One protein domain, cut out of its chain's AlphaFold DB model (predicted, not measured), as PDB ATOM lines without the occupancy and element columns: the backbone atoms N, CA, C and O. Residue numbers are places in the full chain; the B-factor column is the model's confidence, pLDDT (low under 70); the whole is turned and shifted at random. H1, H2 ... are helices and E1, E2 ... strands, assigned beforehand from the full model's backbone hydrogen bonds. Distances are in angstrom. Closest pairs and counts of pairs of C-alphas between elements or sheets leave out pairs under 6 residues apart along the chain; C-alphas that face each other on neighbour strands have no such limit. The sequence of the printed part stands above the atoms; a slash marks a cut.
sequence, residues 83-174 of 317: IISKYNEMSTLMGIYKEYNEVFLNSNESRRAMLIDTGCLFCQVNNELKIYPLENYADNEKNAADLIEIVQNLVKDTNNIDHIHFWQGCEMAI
ATOM      1  N   ILE A  83     370.866 353.745 284.623       45.53
ATOM      2  CA  ILE A  83     370.190 353.475 285.895       45.53
ATOM      3  C   ILE A  83     370.979 354.246 286.950       45.53
ATOM      4  O   ILE A  83     372.118 353.885 287.226       45.53
ATOM      5  N   ILE A  84     370.410 355.331 287.476       47.38
ATOM      6  CA  ILE A  84     370.949 356.037 288.645       47.38
ATOM      7  C   ILE A  84     370.066 355.643 289.827       47.38
ATOM      8  O   ILE A  84     368.855 355.859 289.797       47.38
ATOM      9  N   SER A  85     370.640 355.024 290.856       47.72
ATOM     10  CA  SER A  85     369.882 354.497 291.991       47.72
ATOM     11  C   SER A  85     369.634 355.554 293.080       47.72
ATOM     12  O   SER A  85     370.012 355.378 294.233       47.72
ATOM     13  N   LYS A  86     368.876 356.620 292.759       52.72
ATOM     14  CA  LYS A  86     368.184 357.447 293.785       52.72
ATOM     15  C   LYS A  86     366.924 356.771 294.349       52.72
ATOM     16  O   LYS A  86     366.201 357.334 295.165       52.72
ATOM     17  N   TYR A  87     366.673 355.525 293.947       59.59
ATOM     18  CA  TYR A  87     365.532 354.721 294.377       59.59
ATOM     19  C   TYR A  87     365.386 354.630 295.906       59.59
ATOM     20  O   TYR A  87     364.263 354.606 296.396       59.59
ATOM     21  N   ASN A  88     366.489 354.638 296.662       58.88
ATOM     22  CA  ASN A  88     366.446 354.609 298.129       58.88
ATOM     23  C   ASN A  88     365.824 355.876 298.742       58.88
ATOM     24  O   ASN A  88     365.143 355.800 299.764       58.88
ATOM     25  N   GLU A  89     366.032 357.043 298.127       61.47
ATOM     26  CA  GLU A  89     365.399 358.293 298.568       61.47
ATOM     27  C   GLU A  89     363.892 358.239 298.303       61.47
ATOM     28  O   GLU A  89     363.083 358.546 299.180       61.47
ATOM     29  N   MET A  90     363.510 357.761 297.116       69.88
ATOM     30  CA  MET A  90     362.109 357.576 296.743       69.88
ATOM     31  C   MET A  90     361.405 356.552 297.640       69.88
ATOM     32  O   MET A  90     360.306 356.825 298.112       69.88
ATOM     33  N   SER A  91     362.019 355.394 297.908       65.69
ATOM     34  CA  SER A  91     361.422 354.349 298.749       65.69
ATOM     35  C   SER A  91     361.223 354.820 300.190       65.69
ATOM     36  O   SER A  91     360.182 354.545 300.783       65.69
ATOM     37  N   THR A  92     362.166 355.607 300.714       64.56
ATOM     38  CA  THR A  92     362.045 356.250 302.028       64.56
ATOM     39  C   THR A  92     360.864 357.220 302.053       64.56
ATOM     40  O   THR A  92     360.020 357.144 302.943       64.56
ATOM     41  N   LEU A  93     360.746 358.100 301.054       64.00
ATOM     42  CA  LEU A  93     359.645 359.065 300.983       64.00
ATOM     43  C   LEU A  93     358.285 358.399 300.779       64.00
ATOM     44  O   LEU A  93     357.319 358.811 301.411       64.00
ATOM     45  N   MET A  94     358.209 357.337 299.976       71.12
ATOM     46  CA  MET A  94     357.001 356.514 299.853       71.12
ATOM     47  C   MET A  94     356.621 355.828 301.172       71.12
ATOM     48  O   MET A  94     355.459 355.476 301.364       71.12
ATOM     49  N   GLY A  95     357.585 355.623 302.070       64.50
ATOM     50  CA  GLY A  95     357.345 355.102 303.411       64.50
ATOM     51  C   GLY A  95     356.842 356.097 304.421       64.50
ATOM     52  O   GLY A  95     356.087 355.728 305.317       64.50
ATOM     53  N   ILE A  96     357.223 357.354 304.252       63.16
ATOM     54  CA  ILE A  96     356.841 358.429 305.160       63.16
ATOM     55  C   ILE A  96     355.522 359.069 304.706       63.16
ATOM     56  O   ILE A  96     354.673 359.380 305.538       63.16
ATOM     57  N   TYR A  97     355.328 359.234 303.395       72.94
ATOM     58  CA  TYR A  97     354.209 359.970 302.809       72.94
ATOM     59  C   TYR A  97     353.324 359.055 301.961       72.94
ATOM     60  O   TYR A  97     353.734 358.523 300.923       72.94
ATOM     61  N   LYS A  98     352.071 358.893 302.397       79.94
ATOM     62  CA  LYS A  98     351.090 357.993 301.775       79.94
ATOM     63  C   LYS A  98     350.790 358.382 300.327       79.94
ATOM     64  O   LYS A  98     350.618 357.510 299.481       79.94
ATOM     65  N   GLU A  99     350.779 359.675 300.039       82.69
ATOM     66  CA  GLU A  99     350.450 360.259 298.742       82.69
ATOM     67  C   GLU A  99     351.459 359.818 297.673       82.69
ATOM     68  O   GLU A  99     351.073 359.389 296.588       82.69
ATOM     69  N   TYR A 100     352.754 359.813 298.003       83.25
ATOM     70  CA  TYR A 100     353.814 359.348 297.100       83.25
ATOM     71  C   TYR A 100     353.681 357.853 296.798       83.25
ATOM     72  O   TYR A 100     353.887 357.418 295.663       83.25
ATOM     73  N   ASN A 101     353.293 357.058 297.796       84.50
ATOM     74  CA  ASN A 101     353.047 355.636 297.601       84.50
ATOM     75  C   ASN A 101     351.821 355.378 296.707       84.50
ATOM     76  O   ASN A 101     351.874 354.536 295.811       84.50
ATOM     77  N   GLU A 102     350.730 356.120 296.904       88.19
ATOM     78  CA  GLU A 102     349.528 356.017 296.067       88.19
ATOM     79  C   GLU A 102     349.820 356.357 294.601       88.19
ATOM     80  O   GLU A 102     349.397 355.623 293.706       88.19
ATOM     81  N   VAL A 103     350.609 357.407 294.348       89.44
ATOM     82  CA  VAL A 103     351.061 357.781 292.996       89.44
ATOM     83  C   VAL A 103     351.872 356.657 292.366       89.44
ATOM     84  O   VAL A 103     351.606 356.271 291.224       89.44
ATOM     85  N   PHE A 104     352.821 356.080 293.106       88.00
ATOM     86  CA  PHE A 104     353.649 354.990 292.599       88.00
ATOM     87  C   PHE A 104     352.836 353.717 292.321       88.00
ATOM     88  O   PHE A 104     353.121 352.964 291.390       88.00
ATOM     89  N   LEU A 105     351.790 353.439 293.098       88.12
ATOM     90  CA  LEU A 105     350.943 352.270 292.867       88.12
ATOM     91  C   LEU A 105     349.899 352.485 291.765       88.12
ATOM     92  O   LEU A 105     349.472 351.493 291.171       88.12
ATOM     93  N   ASN A 106     349.549 353.735 291.443       91.75
ATOM     94  CA  ASN A 106     348.434 354.095 290.565       91.75
ATOM     95  C   ASN A 106     348.498 353.468 289.162       91.75
ATOM     96  O   ASN A 106     347.549 352.814 288.732       91.75
ATOM     97  N   SER A 107     349.599 353.659 288.432       90.81
ATOM     98  CA  SER A 107     349.713 353.188 287.048       90.81
ATOM     99  C   SER A 107     351.167 352.988 286.615       90.81
ATOM    100  O   SER A 107     352.101 353.445 287.275       90.81
ATOM    101  N   ASN A 108     351.373 352.310 285.480       87.19
ATOM    102  CA  ASN A 108     352.702 352.176 284.875       87.19
ATOM    103  C   ASN A 108     353.301 353.536 284.479       87.19
ATOM    104  O   ASN A 108     354.496 353.769 284.654       87.19
ATOM    105  N   GLU A 109     352.464 354.437 283.963       89.81
ATOM    106  CA  GLU A 109     352.867 355.788 283.574       89.81
ATOM    107  C   GLU A 109     353.301 356.600 284.797       89.81
ATOM    108  O   GLU A 109     354.373 357.201 284.784       89.81
ATOM    109  N   SER A 110     352.539 356.516 285.891       90.38
ATOM    110  CA  SER A 110     352.863 357.169 287.162       90.38
ATOM    111  C   SER A 110     354.178 356.657 287.745       90.38
ATOM    112  O   SER A 110     355.043 357.458 288.093       90.38
ATOM    113  N   ARG A 111     354.393 355.331 287.772       88.44
ATOM    114  CA  ARG A 111     355.682 354.745 288.190       88.44
ATOM    115  C   ARG A 111     356.822 355.284 287.361       88.44
ATOM    116  O   ARG A 111     357.856 355.654 287.904       88.44
ATOM    117  N   ARG A 112     356.637 355.337 286.042       87.00
ATOM    118  CA  ARG A 112     357.681 355.832 285.156       87.00
ATOM    119  C   ARG A 112     357.988 357.291 285.452       87.00
ATOM    120  O   ARG A 112     359.158 357.611 285.621       87.00
ATOM    121  N   ALA A 113     356.968 358.131 285.580       88.81
ATOM    122  CA  ALA A 113     357.123 359.542 285.907       88.81
ATOM    123  C   ALA A 113     357.848 359.758 287.249       88.81
ATOM    124  O   ALA A 113     358.647 360.678 287.370       88.81
ATOM    125  N   MET A 114     357.644 358.877 288.238       85.94
ATOM    126  CA  MET A 114     358.379 358.938 289.506       85.94
ATOM    127  C   MET A 114     359.852 358.515 289.406       85.94
ATOM    128  O   MET A 114     360.671 358.925 290.230       85.94
ATOM    129  N   LEU A 115     360.213 357.705 288.411       79.94
ATOM    130  CA  LEU A 115     361.572 357.190 288.248       79.94
ATOM    131  C   LEU A 115     362.433 358.046 287.306       79.94
ATOM    132  O   LEU A 115     363.631 358.176 287.545       79.94
ATOM    133  N   ILE A 116     361.857 358.631 286.255       77.88
ATOM    134  CA  ILE A 116     362.590 359.442 285.264       77.88
ATOM    135  C   ILE A 116     362.870 360.864 285.760       77.88
ATOM    136  O   ILE A 116     362.145 361.361 286.606       77.88
ATOM    137  N   ASP A 117     363.884 361.529 285.206       74.00
ATOM    138  CA  ASP A 117     364.332 362.893 285.559       74.00
ATOM    139  C   ASP A 117     363.306 364.015 285.338       74.00
ATOM    140  O   ASP A 117     363.444 365.095 285.905       74.00
ATOM    141  N   THR A 118     362.290 363.797 284.504       80.62
ATOM    142  CA  THR A 118     361.245 364.806 284.292       80.62
ATOM    143  C   THR A 118     360.269 364.883 285.458       80.62
ATOM    144  O   THR A 118     359.709 365.949 285.697       80.62
ATOM    145  N   GLY A 119     360.070 363.796 286.206       86.00
ATOM    146  CA  GLY A 119     359.204 363.807 287.376       86.00
ATOM    147  C   GLY A 119     357.702 363.912 287.072       86.00
ATOM    148  O   GLY A 119     357.218 363.694 285.953       86.00
ATOM    149  N   CYS A 120     356.934 364.253 288.106       89.81
ATOM    150  CA  CYS A 120     355.493 364.473 288.021       89.81
ATOM    151  C   CYS A 120     354.992 365.493 289.046       89.81
ATOM    152  O   CYS A 120     355.582 365.693 290.110       89.81
ATOM    153  N   LEU A 121     353.858 366.106 288.722       88.75
ATOM    154  CA  LEU A 121     353.014 366.817 289.676       88.75
ATOM    155  C   LEU A 121     351.814 365.934 290.004       88.75
ATOM    156  O   LEU A 121     351.283 365.263 289.120       88.75
ATOM    157  N   PHE A 122     351.374 365.919 291.253       89.50
ATOM    158  CA  PHE A 122     350.172 365.187 291.631       89.50
ATOM    159  C   PHE A 122     349.424 365.889 292.750       89.50
ATOM    160  O   PHE A 122     350.007 366.617 293.551       89.50
ATOM    161  N   CYS A 123     348.113 365.690 292.778       87.50
ATOM    162  CA  CYS A 123     347.256 366.260 293.801       87.50
ATOM    163  C   CYS A 123     345.990 365.437 293.996       87.50
ATOM    164  O   CYS A 123     345.577 364.676 293.115       87.50
ATOM    165  N   GLN A 124     345.357 365.616 295.150       83.75
ATOM    166  CA  GLN A 124     344.058 365.030 295.435       83.75
ATOM    167  C   GLN A 124     342.969 366.075 295.178       83.75
ATOM    168  O   GLN A 124     342.929 367.111 295.832       83.75
ATOM    169  N   VAL A 125     342.088 365.815 294.211       81.69
ATOM    170  CA  VAL A 125     340.967 366.701 293.863       81.69
ATOM    171  C   VAL A 125     339.683 365.904 294.012       81.69
ATOM    172  O   VAL A 125     339.499 364.911 293.318       81.69
ATOM    173  N   ASN A 126     338.781 366.329 294.901       81.06
ATOM    174  CA  ASN A 126     337.527 365.615 295.185       81.06
ATOM    175  C   ASN A 126     337.737 364.130 295.551       81.06
ATOM    176  O   ASN A 126     337.005 363.264 295.077       81.06
ATOM    177  N   ASN A 127     338.748 363.829 296.375       80.56
ATOM    178  CA  ASN A 127     339.198 362.471 296.724       80.56
ATOM    179  C   ASN A 127     339.752 361.628 295.560       80.56
ATOM    180  O   ASN A 127     340.094 360.467 295.774       80.56
ATOM    181  N   GLU A 128     339.902 362.188 294.361       85.94
ATOM    182  CA  GLU A 128     340.557 361.522 293.236       85.94
ATOM    183  C   GLU A 128     342.011 361.981 293.113       85.94
ATOM    184  O   GLU A 128     342.303 363.179 293.058       85.94
ATOM    185  N   LEU A 129     342.931 361.017 293.048       88.25
ATOM    186  CA  LEU A 129     344.343 361.280 292.794       88.25
ATOM    187  C   LEU A 129     344.547 361.616 291.314       88.25
ATOM    188  O   LEU A 129     344.337 360.773 290.439       88.25
ATOM    189  N   LYS A 130     344.992 362.840 291.043       90.06
ATOM    190  CA  LYS A 130     345.377 363.302 289.709       90.06
ATOM    191  C   LYS A 130     346.888 363.364 289.611       90.06
ATOM    192  O   LYS A 130     347.546 363.895 290.499       90.06
ATOM    193  N   ILE A 131     347.428 362.816 288.528       91.75
ATOM    194  CA  ILE A 131     348.868 362.690 288.297       91.75
ATOM    195  C   ILE A 131     349.169 363.275 286.923       91.75
ATOM    196  O   ILE A 131     348.513 362.940 285.939       91.75
ATOM    197  N   TYR A 132     350.170 364.142 286.873       89.88
ATOM    198  CA  TYR A 132     350.583 364.901 285.704       89.88
ATOM    199  C   TYR A 132     352.073 364.624 285.437       89.88
ATOM    200  O   TYR A 132     352.938 365.317 285.983       89.88
ATOM    201  N   PRO A 133     352.404 363.591 284.637       89.94
ATOM    202  CA  PRO A 133     353.774 363.329 284.199       89.94
ATOM    203  C   PRO A 133     354.319 364.511 283.394       89.94
ATOM    204  O   PRO A 133     353.738 364.886 282.375       89.94
ATOM    205  N   LEU A 134     355.439 365.101 283.820       85.25
ATOM    206  CA  LEU A 134     355.922 366.346 283.208       85.25
ATOM    207  C   LEU A 134     356.438 366.157 281.778       85.25
ATOM    208  O   LEU A 134     356.325 367.056 280.949       85.25
ATOM    209  N   GLU A 135     356.933 364.968 281.444       83.44
ATOM    210  CA  GLU A 135     357.347 364.632 280.077       83.44
ATOM    211  C   GLU A 135     356.230 364.721 279.025       83.44
ATOM    212  O   GLU A 135     356.533 364.855 277.841       83.44
ATOM    213  N   ASN A 136     354.952 364.664 279.421       84.94
ATOM    214  CA  ASN A 136     353.824 364.846 278.501       84.94
ATOM    215  C   ASN A 136     353.640 366.325 278.118       84.94
ATOM    216  O   ASN A 136     353.009 366.645 277.106       84.94
ATOM    217  N   TYR A 137     354.233 367.224 278.905       80.88
ATOM    218  CA  TYR A 137     354.146 368.670 278.745       80.88
ATOM    219  C   TYR A 137     355.452 369.313 278.261       80.88
ATOM    220  O   TYR A 137     355.446 370.468 277.852       80.88
ATOM    221  N   ALA A 138     356.555 368.559 278.246       73.19
ATOM    222  CA  ALA A 138     357.882 369.052 277.879       73.19
ATOM    223  C   ALA A 138     358.097 369.244 276.363       73.19
ATOM    224  O   ALA A 138     358.974 370.004 275.960       73.19
ATOM    225  N   ASP A 139     357.319 368.558 275.519       69.38
ATOM    226  CA  ASP A 139     357.616 368.435 274.083       69.38
ATOM    227  C   ASP A 139     357.204 369.674 273.243       69.38
ATOM    228  O   ASP A 139     357.674 369.817 272.113       69.38
ATOM    229  N   ASN A 140     356.336 370.577 273.738       73.81
ATOM    230  CA  ASN A 140     355.990 371.828 273.038       73.81
ATOM    231  C   ASN A 140     355.466 372.948 273.977       73.81
ATOM    232  O   ASN A 140     354.943 372.678 275.057       73.81
ATOM    233  N   GLU A 141     355.554 374.212 273.532       72.25
ATOM    234  CA  GLU A 141     355.129 375.401 274.305       72.25
ATOM    235  C   GLU A 141     353.641 375.398 274.682       72.25
ATOM    236  O   GLU A 141     353.265 375.911 275.735       72.25
ATOM    237  N   LYS A 142     352.787 374.809 273.841       77.56
ATOM    238  CA  LYS A 142     351.348 374.737 274.095       77.56
ATOM    239  C   LYS A 142     351.047 373.822 275.282       77.56
ATOM    240  O   LYS A 142     350.310 374.214 276.176       77.56
ATOM    241  N   ASN A 143     351.664 372.647 275.335       76.31
ATOM    242  CA  ASN A 143     351.489 371.712 276.436       76.31
ATOM    243  C   ASN A 143     352.078 372.298 277.732       76.31
ATOM    244  O   ASN A 143     351.500 372.137 278.803       76.31
ATOM    245  N   ALA A 144     353.195 373.027 277.653       72.19
ATOM    246  CA  ALA A 144     353.728 373.741 278.810       72.19
ATOM    247  C   ALA A 144     352.736 374.799 279.337       72.19
ATOM    248  O   ALA A 144     352.537 374.904 280.549       72.19
ATOM    249  N   ALA A 145     352.069 375.539 278.444       75.12
ATOM    250  CA  ALA A 145     351.015 376.481 278.817       75.12
ATOM    251  C   ALA A 145     349.807 375.780 279.465       75.12
ATOM    252  O   ALA A 145     349.313 376.261 280.485       75.12
ATOM    253  N   ASP A 146     349.396 374.619 278.944       83.00
ATOM    254  CA  ASP A 146     348.313 373.813 279.520       83.00
ATOM    255  C   ASP A 146     348.644 373.382 280.964       83.00
ATOM    256  O   ASP A 146     347.804 373.485 281.859       83.00
ATOM    257  N   LEU A 147     349.884 372.949 281.231       79.50
ATOM    258  CA  LEU A 147     350.321 372.593 282.586       79.50
ATOM    259  C   LEU A 147     350.293 373.802 283.530       79.50
ATOM    260  O   LEU A 147     349.835 373.685 284.668       79.50
ATOM    261  N   ILE A 148     350.758 374.964 283.067       78.00
ATOM    262  CA  ILE A 148     350.725 376.204 283.852       78.00
ATOM    263  C   ILE A 148     349.282 376.570 284.204       78.00
ATOM    264  O   ILE A 148     349.010 376.927 285.350       78.00
ATOM    265  N   GLU A 149     348.350 376.454 283.257       84.44
ATOM    266  CA  GLU A 149     346.932 376.720 283.500       84.44
ATOM    267  C   GLU A 149     346.342 375.757 284.542       84.44
ATOM    268  O   GLU A 149     345.661 376.197 285.473       84.44
ATOM    269  N   ILE A 150     346.652 374.458 284.445       84.31
ATOM    270  CA  ILE A 150     346.243 373.452 285.437       84.31
ATOM    271  C   ILE A 150     346.753 373.850 286.827       84.31
ATOM    272  O   ILE A 150     345.958 373.933 287.763       84.31
ATOM    273  N   VAL A 151     348.047 374.152 286.969       81.69
ATOM    274  CA  VAL A 151     348.641 374.538 288.259       81.69
ATOM    275  C   VAL A 151     348.008 375.821 288.797       81.69
ATOM    276  O   VAL A 151     347.640 375.875 289.967       81.69
ATOM    277  N   GLN A 152     347.806 376.838 287.958       81.31
ATOM    278  CA  GLN A 152     347.151 378.082 288.372       81.31
ATOM    279  C   GLN A 152     345.722 377.850 288.865       81.31
ATOM    280  O   GLN A 152     345.302 378.478 289.835       81.31
ATOM    281  N   ASN A 153     344.967 376.966 288.213       82.62
ATOM    282  CA  ASN A 153     343.608 376.634 288.630       82.62
ATOM    283  C   ASN A 153     343.593 375.847 289.944       82.62
ATOM    284  O   ASN A 153     342.752 376.123 290.796       82.62
ATOM    285  N   LEU A 154     344.546 374.933 290.138       79.06
ATOM    286  CA  LEU A 154     344.699 374.197 291.392       79.06
ATOM    287  C   LEU A 154     345.081 375.123 292.554       79.06
ATOM    288  O   LEU A 154     344.524 374.992 293.634       79.06
ATOM    289  N   VAL A 155     345.968 376.096 292.328       76.81
ATOM    290  CA  VAL A 155     346.410 377.051 293.360       76.81
ATOM    291  C   VAL A 155     345.332 378.086 293.702       76.81
ATOM    292  O   VAL A 155     345.272 378.566 294.829       76.81
ATOM    293  N   LYS A 156     344.453 378.452 292.762       78.50
ATOM    294  CA  LYS A 156     343.340 379.381 293.045       78.50
ATOM    295  C   LYS A 156     342.319 378.806 294.026       78.50
ATOM    296  O   LYS A 156     341.637 379.575 294.700       78.50
ATOM    297  N   ASP A 157     342.202 377.485 294.091       74.00
ATOM    298  CA  ASP A 157     341.381 376.814 295.087       74.00
ATOM    299  C   ASP A 157     342.219 376.583 296.349       74.00
ATOM    300  O   ASP A 157     343.046 375.675 296.418       74.00
ATOM    301  N   THR A 158     342.015 377.430 297.360       60.38
ATOM    302  CA  THR A 158     342.744 377.378 298.637       60.38
ATOM    303  C   THR A 158     342.625 376.034 299.351       60.38
ATOM    304  O   THR A 158     343.495 375.718 300.152       60.38
ATOM    305  N   ASN A 159     341.598 375.229 299.051       66.44
ATOM    306  CA  ASN A 159     341.465 373.884 299.610       66.44
ATOM    307  C   ASN A 159     342.425 372.870 298.970       66.44
ATOM    308  O   ASN A 159     342.656 371.820 299.555       66.44
ATOM    309  N   ASN A 160     342.973 373.158 297.785       62.69
ATOM    310  CA  ASN A 160     343.837 372.236 297.046       62.69
ATOM    311  C   ASN A 160     345.328 372.547 297.217       62.69
ATOM    312  O   ASN A 160     346.136 371.658 296.967       62.69
ATOM    313  N   ILE A 161     345.709 373.763 297.634       59.72
ATOM    314  CA  ILE A 161     347.120 374.182 297.767       59.72
ATOM    315  C   ILE A 161     347.924 373.205 298.633       59.72
ATOM    316  O   ILE A 161     349.012 372.798 298.230       59.72
ATOM    317  N   ASP A 162     347.370 372.792 299.773       62.16
ATOM    318  CA  ASP A 162     348.051 371.911 300.732       62.16
ATOM    319  C   ASP A 162     348.202 370.465 300.218       62.16
ATOM    320  O   ASP A 162     348.924 369.663 300.807       62.16
ATOM    321  N   HIS A 163     347.548 370.137 299.100       72.50
ATOM    322  CA  HIS A 163     347.524 368.810 298.486       72.50
ATOM    323  C   HIS A 163     348.243 368.758 297.134       72.50
ATOM    324  O   HIS A 163     348.171 367.737 296.449       72.50
ATOM    325  N   ILE A 164     348.900 369.842 296.706       81.12
ATOM    326  CA  ILE A 164     349.720 369.839 295.490       81.12
ATOM    327  C   ILE A 164     351.134 369.408 295.859       81.12
ATOM    328  O   ILE A 164     351.854 370.101 296.576       81.12
ATOM    329  N   HIS A 165     351.557 368.288 295.291       83.69
ATOM    330  CA  HIS A 165     352.886 367.743 295.482       83.69
ATOM    331  C   HIS A 165     353.646 367.721 294.162       83.69
ATOM    332  O   HIS A 165     353.097 367.467 293.085       83.69
ATOM    333  N   PHE A 166     354.945 367.971 294.266       83.81
ATOM    334  CA  PHE A 166     355.873 367.866 293.158       83.81
ATOM    335  C   PHE A 166     356.931 366.815 293.477       83.81
ATOM    336  O   PHE A 166     357.461 366.750 294.589       83.81
ATOM    337  N   TRP A 167     357.243 366.000 292.478       82.75
ATOM    338  CA  TRP A 167     358.340 365.055 292.526       82.75
ATOM    339  C   TRP A 167     359.211 365.221 291.292       82.75
ATOM    340  O   TRP A 167     358.739 365.063 290.172       82.75
ATOM    341  N   GLN A 168     360.492 365.497 291.511       75.69
ATOM    342  CA  GLN A 168     361.469 365.739 290.449       75.69
ATOM    343  C   GLN A 168     361.962 364.468 289.744       75.69
ATOM    344  O   GLN A 168     362.686 364.568 288.763       75.69
ATOM    345  N   GLY A 169     361.597 363.279 290.234       75.75
ATOM    346  CA  GLY A 169     362.084 362.024 289.672       75.75
ATOM    347  C   GLY A 169     363.372 361.489 290.299       75.75
ATOM    348  O   GLY A 169     363.978 362.125 291.159       75.75
ATOM    349  N   CYS A 170     363.795 360.302 289.850       69.31
ATOM    350  CA  CYS A 170     365.019 359.619 290.307       69.31
ATOM    351  C   CYS A 170     366.116 359.555 289.234       69.31
ATOM    352  O   CYS A 170     367.050 358.766 289.361       69.31
ATOM    353  N   GLU A 171     365.993 360.342 288.163       67.69
ATOM    354  CA  GLU A 171     366.968 360.412 287.065       67.69
ATOM    355  C   GLU A 171     367.243 359.076 286.346       67.69
ATOM    356  O   GLU A 171     368.285 358.881 285.715       67.69
ATOM    357  N   MET A 172     366.296 358.135 286.390       66.88
ATOM    358  CA  MET A 172     366.403 356.900 285.621       66.88
ATOM    359  C   MET A 172     366.087 357.160 284.145       66.88
ATOM    360  O   MET A 172     365.040 357.701 283.798       66.88
ATOM    361  N   ALA A 173     366.935 356.693 283.233       63.84
ATOM    362  CA  ALA A 173     366.665 356.787 281.801       63.84
ATOM    363  C   ALA A 173     365.774 355.618 281.340       63.84
ATOM    364  O   ALA A 173     366.250 354.638 280.762       63.84
ATOM    365  N   ILE A 174     364.464 355.718 281.598       69.75
ATOM    366  CA  ILE A 174     363.472 354.692 281.231       69.75
ATOM    367  C   ILE A 174     362.757 355.068 279.916       69.75
ATOM    368  O   ILE A 174     362.130 356.131 279.831       69.75
TER     369      ILE A 174
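What this domain is: This is residues 83 to 174 of the 317 residues of an uncharacterized protein of Flavobacteriaceae bacterium M625 (UniProt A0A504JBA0). A small wall of three antiparallel strands, E2, E1 and E3, has the short helices H2 and H3 packed across one face. H1 lies off the sheet at one end of the domain, making a corner with H2, and the longest helix, H4, runs past the sheet at the other end and only grazes it. The printed part has 92 residues, with four named helices and three named strands in the order H1 H2 H3 E1 E2 H4 E3, and the sheet order is E2 - E1 - E3. The class is mixed, helices and strands, and the whole is compact, with a radius of gyration of the C-alphas of 13.2 A and spans of 36 by 31 by 18 A.

Where its parts are: H1 is residues 87 to 96, 14.3 A from first to last C-alpha, and begins at C-alpha 87 (365.532, 354.721, 294.377). H2 is residues 98 to 106 and H3 residues 108 to 115. E1, residues 120 to 125, is 15.8 A long, and E2, residues 128 to 133, is 16.1 A long. H4, residues 141 to 156, is 22.5 A long and begins at C-alpha 141 (355.129, 375.401, 274.305). E3, residues 164 to 167, ends at C-alpha 167 (358.340, 365.055, 292.526).

How they stand to each other: E1 is the inner strand. E1 and E2 form a hairpin, antiparallel at 163 degrees, with N 123 and O 130 3.0 A apart and N 132 and O 121 2.7 A apart, within hydrogen-bond range. E3 is antiparallel to E1 at 158 degrees, with N 165 and O 122 2.9 A apart. H2 and H3 are on the same face of the sheet, in two layers, helices over one face of a sheet. H2 lies over E2 and E1 at a height over the sheet of 9.2 A, across the strands; its closest C-alphas to E2 are those of Val 103 and Ile 131, 7.1 A apart. H3 lies over E2 at a height over the sheet of 7.5 A, also across the strands; the closest C-alphas are those of Ala 113 and Pro 133, 5.3 A apart. H2 and H3 touch only at the corner, at Phe 104 and Arg 111, whose C-alphas are 4.9 A apart. H1 and H2 touch only at the corner too, with the C-alphas of Met 94 and Asn 101 closest at 4.6 A. H1 is not on the sheet and is apart from H4. H4 only grazes the sheet with residues 147 to 155; its closest C-alphas to E3 are those of Leu 154 and Ile 164, 7.8 A apart. E2, H4 and E3 form a split strand-helix-strand unit, two strands that run the same way with E1 between them, and its crossover is right-handed. In H1, H2, H3 and H4 every O i to N i+4 pair is within hydrogen-bond range.

The domain as a whole: The two C-alphas farthest apart, those of Ile 83 and Thr 158, are 38.6 A apart. The printed part has no cut and no long link. The mean pLDDT of the printed part is 77.2; residues 83 to 93, 95 to 96, 139, 158 to 162 and 170 to 174 are under 70.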